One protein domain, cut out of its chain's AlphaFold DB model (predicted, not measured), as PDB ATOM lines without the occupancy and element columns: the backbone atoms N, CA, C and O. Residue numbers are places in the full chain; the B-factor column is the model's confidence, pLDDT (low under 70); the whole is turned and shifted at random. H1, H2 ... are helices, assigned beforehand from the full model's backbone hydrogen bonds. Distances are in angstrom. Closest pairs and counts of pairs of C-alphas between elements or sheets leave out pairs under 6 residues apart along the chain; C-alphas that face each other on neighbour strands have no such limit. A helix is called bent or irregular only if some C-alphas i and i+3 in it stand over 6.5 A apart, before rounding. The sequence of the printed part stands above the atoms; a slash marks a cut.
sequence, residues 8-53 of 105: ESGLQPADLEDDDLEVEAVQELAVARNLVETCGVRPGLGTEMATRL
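This is residues 8 to 53 of the 105 residues of a protein of Gordonia sp. JH63 (UniProt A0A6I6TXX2). An open, loosely strung chain has one long helix, H2, as its main piece, and two short helices, H1 before it and H3 after it, are set off from it on loops. No helix packs on another, and three stretches stand free: residues 16 to 22, residues 37 to 44, which take in the turn from H2 to H3, and residues 47 to 53 at the end of the printed part. The printed part has 46 residues with three named helices, in the order H1, H2, H3 along the chain, and no named strand; the class is all helix. The whole is loose, with a radius of gyration of the C-alphas of 12.2 A, and the C-alphas span 33 by 22 by 18 A along their three main axes.

The printed part begins at Glu 8, with its C-alpha at (-18.171, -40.960, -35.174). H1 is residues 13 to 17, Pro 13 to Glu 17, and begins at C-alpha 13 at (-25.466, -32.662, -43.443). H2 is residues 25 to 39, Ala 25 to Cys 39, and measures 21.0 A from first to last C-alpha; it runs from C-alpha 25 at (-28.557, -47.144, -34.032) to C-alpha 39 at (-24.433, -28.166, -25.945), with its largest change in y. H3 is residues 45 to 50, Leu 45 to Ala 50, and ends at C-alpha 50 at (-38.474, -34.223, -24.856).

H1 touches no helix. A short link of 7 residues joins H1 to H2, and the two are apart. A tight link of 5 residues joins H2 to H3. H2 and H3 are apart, but only just: their closest C-alphas are 8.4 A from each other. H1 and H3 are apart as well. In H2 and H3 every O i to N i+4 pair is within hydrogen-bond range. In H1 0 of 1 such pairs is within range, while 2 of 2 O i to N i+3 pairs are. No helix is bent or irregular.

The two C-alphas farthest apart, those of Asp 20 and Pro 43, are 33.9 A from each other. The first and last printed C-alphas, of Glu 8 and Leu 53, are 24.4 A apart. Residues 16 to 22 stand free. So do residues 37 to 44, of which 37 to 39 belong to H2, and residues 47 to 53, of which 47 to 50 belong to H3. The printed part has no cut, and no link between its helices is long. The mean pLDDT of the printed part is 89.0, and no printed residue is under 70.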
ATOM      1  N   GLU A   8     -17.805 -39.554 -35.444       72.75
ATOM      2  CA  GLU A   8     -18.171 -40.960 -35.174       72.75
ATOM      3  C   GLU A   8     -19.496 -41.417 -35.807       72.75
ATOM      4  O   GLU A   8     -19.669 -42.611 -36.023       72.75
ATOM      5  N   SER A   9     -20.426 -40.515 -36.145       87.56
ATOM      6  CA  SER A   9     -21.722 -40.932 -36.711       87.56
ATOM      7  C   SER A   9     -21.647 -41.352 -38.180       87.56
ATOM      8  O   SER A   9     -22.571 -41.989 -38.675       87.56
ATOM      9  N   GLY A  10     -20.602 -40.956 -38.911       89.00
ATOM     10  CA  GLY A  10     -20.502 -41.175 -40.359       89.00
ATOM     11  C   GLY A  10     -21.509 -40.384 -41.212       89.00
ATOM     12  O   GLY A  10     -21.382 -40.409 -42.429       89.00
ATOM     13  N   LEU A  11     -22.447 -39.656 -40.593       91.19
ATOM     14  CA  LEU A  11     -23.479 -38.864 -41.269       91.19
ATOM     15  C   LEU A  11     -22.959 -37.477 -41.670       91.19
ATOM     16  O   LEU A  11     -22.265 -36.806 -40.897       91.19
ATOM     17  N   GLN A  12     -23.330 -37.035 -42.864       90.06
ATOM     18  CA  GLN A  12     -23.094 -35.704 -43.415       90.06
ATOM     19  C   GLN A  12     -24.369 -34.852 -43.362       90.06
ATOM     20  O   GLN A  12     -25.470 -35.384 -43.313       90.06
ATOM     21  N   PRO A  13     -24.276 -33.513 -43.424       88.50
ATOM     22  CA  PRO A  13     -25.466 -32.662 -43.443       88.50
ATOM     23  C   PRO A  13     -26.446 -32.966 -44.585       88.50
ATOM     24  O   PRO A  13     -27.644 -32.819 -44.390       88.50
ATOM     25  N   ALA A  14     -25.946 -33.402 -45.747       88.69
ATOM     26  CA  ALA A  14     -26.781 -33.770 -46.892       88.69
ATOM     27  C   ALA A  14     -27.637 -35.021 -46.630       88.69
ATOM     28  O   ALA A  14     -28.717 -35.145 -47.189       88.69
ATOM     29  N   ASP A  15     -27.187 -35.903 -45.735       92.12
ATOM     30  CA  ASP A  15     -27.905 -37.117 -45.343       92.12
ATOM     31  C   ASP A  15     -29.197 -36.788 -44.571       92.12
ATOM     32  O   ASP A  15     -30.111 -37.596 -44.512       92.12
ATOM     33  N   LEU A  16     -29.297 -35.581 -43.995       88.69
ATOM     34  CA  LEU A  16     -30.491 -35.114 -43.277       88.69
ATOM     35  C   LEU A  16     -31.635 -34.695 -44.209       88.69
ATOM     36  O   LEU A  16     -32.729 -34.405 -43.729       88.69
ATOM     37  N   GLU A  17     -31.365 -34.585 -45.509       93.44
ATOM     38  CA  GLU A  17     -32.356 -34.237 -46.532       93.44
ATOM     39  C   GLU A  17     -32.954 -35.487 -47.204       93.44
ATOM     40  O   GLU A  17     -33.877 -35.360 -48.007       93.44
ATOM     41  N   ASP A  18     -32.435 -36.678 -46.884       92.81
ATOM     42  CA  ASP A  18     -32.888 -37.959 -47.425       92.81
ATOM     43  C   ASP A  18     -33.812 -38.674 -46.428       92.81
ATOM     44  O   ASP A  18     -33.362 -39.298 -45.467       92.81
ATOM     45  N   ASP A  19     -35.123 -38.581 -46.666       88.19
ATOM     46  CA  ASP A  19     -36.150 -39.222 -45.834       88.19
ATOM     47  C   ASP A  19     -36.108 -40.764 -45.899       88.19
ATOM     48  O   ASP A  19     -36.655 -41.426 -45.011       88.19
ATOM     49  N   ASP A  20     -35.473 -41.342 -46.926       92.88
ATOM     50  CA  ASP A  20     -35.357 -42.793 -47.120       92.88
ATOM     51  C   ASP A  20     -34.044 -43.359 -46.546       92.88
ATOM     52  O   ASP A  20     -33.834 -44.579 -46.557       92.88
ATOM     53  N   LEU A  21     -33.156 -42.503 -46.029       93.31
ATOM     54  CA  LEU A  21     -31.901 -42.941 -45.438       93.31
ATOM     55  C   LEU A  21     -32.148 -43.752 -44.163       93.31
ATOM     56  O   LEU A  21     -32.643 -43.256 -43.149       93.31
ATOM     57  N   GLU A  22     -31.703 -45.004 -44.180       91.00
ATOM     58  CA  GLU A  22     -31.666 -45.822 -42.976       91.00
ATOM     59  C   GLU A  22     -30.488 -45.399 -42.089       91.00
ATOM     60  O   GLU A  22     -29.326 -45.437 -42.497       91.00
ATOM     61  N   VAL A  23     -30.798 -44.999 -40.856       89.69
ATOM     62  CA  VAL A  23     -29.806 -44.627 -39.845       89.69
ATOM     63  C   VAL A  23     -29.616 -45.791 -38.884       89.69
ATOM     64  O   VAL A  23     -30.552 -46.209 -38.198       89.69
ATOM     65  N   GLU A  24     -28.390 -46.301 -38.790       89.06
ATOM     66  CA  GLU A  24     -28.074 -47.330 -37.809       89.06
ATOM     67  C   GLU A  24     -28.085 -46.752 -36.392       89.06
ATOM     68  O   GLU A  24     -27.666 -45.621 -36.132       89.06
ATOM     69  N   ALA A  25     -28.464 -47.578 -35.420       85.50
ATOM     70  CA  ALA A  25     -28.557 -47.144 -34.032       85.50
ATOM     71  C   ALA A  25     -27.232 -46.604 -33.455       85.50
ATOM     72  O   ALA A  25     -27.227 -45.704 -32.616       85.50
ATOM     73  N   VAL A  26     -26.089 -47.126 -33.911       87.50
ATOM     74  CA  VAL A  26     -24.770 -46.612 -33.505       87.50
ATOM     75  C   VAL A  26     -24.534 -45.184 -33.998       87.50
ATOM     76  O   VAL A  26     -23.924 -44.387 -33.286       87.50
ATOM     77  N   GLN A  27     -25.061 -44.835 -35.174       91.44
ATOM     78  CA  GLN A  27     -24.965 -43.494 -35.742       91.44
ATOM     79  C   GLN A  27     -25.873 -42.526 -34.984       91.44
ATOM     80  O   GLN A  27     -25.425 -41.438 -34.623       91.44
ATOM     81  N   GLU A  28     -27.103 -42.941 -34.663       88.12
ATOM     82  CA  GLU A  28     -28.037 -42.157 -33.841       88.12
ATOM     83  C   GLU A  28     -27.428 -41.823 -32.469       88.12
ATOM     84  O   GLU A  28     -27.391 -40.660 -32.057       88.12
ATOM     85  N   LEU A  29     -26.860 -42.823 -31.785       88.94
ATOM     86  CA  LEU A  29     -26.199 -42.627 -30.491       88.94
ATOM     87  C   LEU A  29     -24.955 -41.735 -30.592       88.94
ATOM     88  O   LEU A  29     -24.706 -40.929 -29.690       88.94
ATOM     89  N   ALA A  30     -24.178 -41.851 -31.671       91.94
ATOM     90  CA  ALA A  30     -23.038 -40.973 -31.917       91.94
ATOM     91  C   ALA A  30     -23.487 -39.518 -32.138       91.94
ATOM     92  O   ALA A  30     -22.892 -38.601 -31.569       91.94
ATOM     93  N   VAL A  31     -24.570 -39.287 -32.890       90.44
ATOM     94  CA  VAL A  31     -25.164 -37.949 -33.051       90.44
ATOM     95  C   VAL A  31     -25.646 -37.407 -31.706       90.44
ATOM     96  O   VAL A  31     -25.291 -36.283 -31.349       90.44
ATOM     97  N   ALA A  32     -26.391 -38.198 -30.928       88.19
ATOM     98  CA  ALA A  32     -26.876 -37.787 -29.611       88.19
ATOM     99  C   ALA A  32     -25.720 -37.395 -28.671       88.19
ATOM    100  O   ALA A  32     -25.772 -36.339 -28.035       88.19
ATOM    101  N   ARG A  33     -24.639 -38.189 -28.638       88.62
ATOM    102  CA  ARG A  33     -23.417 -37.881 -27.875       88.62
ATOM    103  C   ARG A  33     -22.792 -36.561 -28.323       88.62
ATOM    104  O   ARG A  33     -22.562 -35.688 -27.489       88.62
ATOM    105  N   ASN A  34     -22.581 -36.393 -29.626       90.12
ATOM    106  CA  ASN A  34     -21.985 -35.183 -30.195       90.12
ATOM    107  C   ASN A  34     -22.821 -33.933 -29.876       90.12
ATOM    108  O   ASN A  34     -22.262 -32.867 -29.602       90.12
ATOM    109  N   LEU A  35     -24.153 -34.050 -29.895       88.12
ATOM    110  CA  LEU A  35     -25.064 -32.962 -29.538       88.12
ATOM    111  C   LEU A  35     -24.950 -32.596 -28.058       88.12
ATOM    112  O   LEU A  35     -24.806 -31.416 -27.741       88.12
ATOM    113  N   VAL A  36     -24.948 -33.583 -27.158       89.56
ATOM    114  CA  VAL A  36     -24.770 -33.344 -25.715       89.56
ATOM    115  C   VAL A  36     -23.419 -32.683 -25.431       89.56
ATOM    116  O   VAL A  36     -23.364 -31.697 -24.697       89.56
ATOM    117  N   GLU A  37     -22.339 -33.158 -26.053       90.06
ATOM    118  CA  GLU A  37     -21.003 -32.563 -25.909       90.06
ATOM    119  C   GLU A  37     -20.949 -31.124 -26.442       90.06
ATOM    120  O   GLU A  37     -20.375 -30.246 -25.798       90.06
ATOM    121  N   THR A  38     -21.590 -30.861 -27.585       90.38
ATOM    122  CA  THR A  38     -21.635 -29.524 -28.199       90.38
ATOM    123  C   THR A  38     -22.464 -28.541 -27.371       90.38
ATOM    124  O   THR A  38     -22.090 -27.375 -27.240       90.38
ATOM    125  N   CYS A  39     -23.586 -28.988 -26.807       89.94
ATOM    126  CA  CYS A  39     -24.433 -28.166 -25.945       89.94
ATOM    127  C   CYS A  39     -23.822 -27.927 -24.555       89.94
ATOM    128  O   CYS A  39     -24.221 -26.979 -23.876       89.94
ATOM    129  N   GLY A  40     -22.866 -28.764 -24.138       87.94
ATOM    130  CA  GLY A  40     -22.273 -28.733 -22.806       87.94
ATOM    131  C   GLY A  40     -23.240 -29.182 -21.705       87.94
ATOM    132  O   GLY A  40     -24.380 -29.579 -21.949       87.94
ATOM    133  N   VAL A  41     -22.779 -29.112 -20.451       84.44
ATOM    134  CA  VAL A  41     -23.599 -29.469 -19.282       84.44
ATOM    135  C   VAL A  41     -24.657 -28.390 -19.059       84.44
ATOM    136  O   VAL A  41     -24.385 -27.338 -18.480       84.44
ATOM    137  N   ARG A  42     -25.873 -28.665 -19.530       87.69
ATOM    138  CA  ARG A  42     -27.029 -27.777 -19.418       87.69
ATOM    139  C   ARG A  42     -28.191 -28.513 -18.742       87.69
ATOM    140  O   ARG A  42     -28.868 -29.297 -19.413       87.69
ATOM    141  N   PRO A  43     -28.438 -28.271 -17.440       88.31
ATOM    142  CA  PRO A  43     -29.579 -28.852 -16.739       88.31
ATOM    143  C   PRO A  43     -30.884 -28.603 -17.504       88.31
ATOM    144  O   PRO A  43     -31.126 -27.496 -17.987       88.31
ATOM    145  N   GLY A  44     -31.703 -29.643 -17.656       88.69
ATOM    146  CA  GLY A  44     -32.975 -29.567 -18.381       88.69
ATOM    147  C   GLY A  44     -32.886 -29.645 -19.913       88.69
ATOM    148  O   GLY A  44     -33.931 -29.623 -20.560       88.69
ATOM    149  N   LEU A  45     -31.696 -29.796 -20.517       89.06
ATOM    150  CA  LEU A  45     -31.546 -30.020 -21.970       89.06
ATOM    151  C   LEU A  45     -32.388 -31.212 -22.458       89.06
ATOM    152  O   LEU A  45     -33.064 -31.104 -23.479       89.06
ATOM    153  N   GLY A  46     -32.384 -32.317 -21.706       85.94
ATOM    154  CA  GLY A  46     -33.208 -33.488 -22.011       85.94
ATOM    155  C   GLY A  46     -34.705 -33.179 -21.968       85.94
ATOM    156  O   GLY A  46     -35.432 -33.562 -22.878       85.94
ATOM    157  N   THR A  47     -35.160 -32.419 -20.969       88.50
ATOM    158  CA  THR A  47     -36.562 -31.991 -20.841       88.50
ATOM    159  C   THR A  47     -36.987 -31.111 -22.006       88.50
ATOM    160  O   THR A  47     -38.034 -31.340 -22.604       88.50
ATOM    161  N   GLU A  48     -36.170 -30.116 -22.354       90.56
ATOM    162  CA  GLU A  48     -36.462 -29.217 -23.469       90.56
ATOM    163  C   GLU A  48     -36.582 -30.004 -24.780       90.56
ATOM    164  O   GLU A  48     -37.519 -29.787 -25.547       90.56
ATOM    165  N   MET A  49     -35.686 -30.968 -25.011       88.81
ATOM    166  CA  MET A  49     -35.763 -31.840 -26.181       88.81
ATOM    167  C   MET A  49     -37.018 -32.722 -26.153       88.81
ATOM    168  O   MET A  49     -37.732 -32.802 -27.150       88.81
ATOM    169  N   ALA A  50     -37.328 -33.331 -25.007       85.81
ATOM    170  CA  ALA A  50     -38.474 -34.223 -24.856       85.81
ATOM    171  C   ALA A  50     -39.810 -33.530 -25.169       85.81
ATOM    172  O   ALA A  50     -40.698 -34.164 -25.726       85.81
ATOM    173  N   THR A  51     -39.944 -32.223 -24.902       90.88
ATOM    174  CA  THR A  51     -41.164 -31.465 -25.260       90.88
ATOM    175  C   THR A  51     -41.403 -31.327 -26.766       90.88
ATOM    176  O   THR A  51     -42.503 -30.964 -27.178       90.88
ATOM    177  N   ARG A  52     -40.392 -31.616 -27.594       91.38
ATOM    178  CA  ARG A  52     -40.484 -31.608 -29.062       91.38
ATOM    179  C   ARG A  52     -40.807 -32.988 -29.637       91.38
ATOM    180  O   ARG A  52     -41.060 -33.093 -30.834       91.38
ATOM    181  N   LEU A  53     -40.788 -34.028 -28.804       87.12
ATOM    182  CA  LEU A  53     -41.133 -35.391 -29.183       87.12
ATOM    183  C   LEU A  53     -42.588 -35.676 -28.813       87.12
ATOM    184  O   LEU A  53     -43.092 -35.265 -27.769       87.12
TER     185      LEU A  53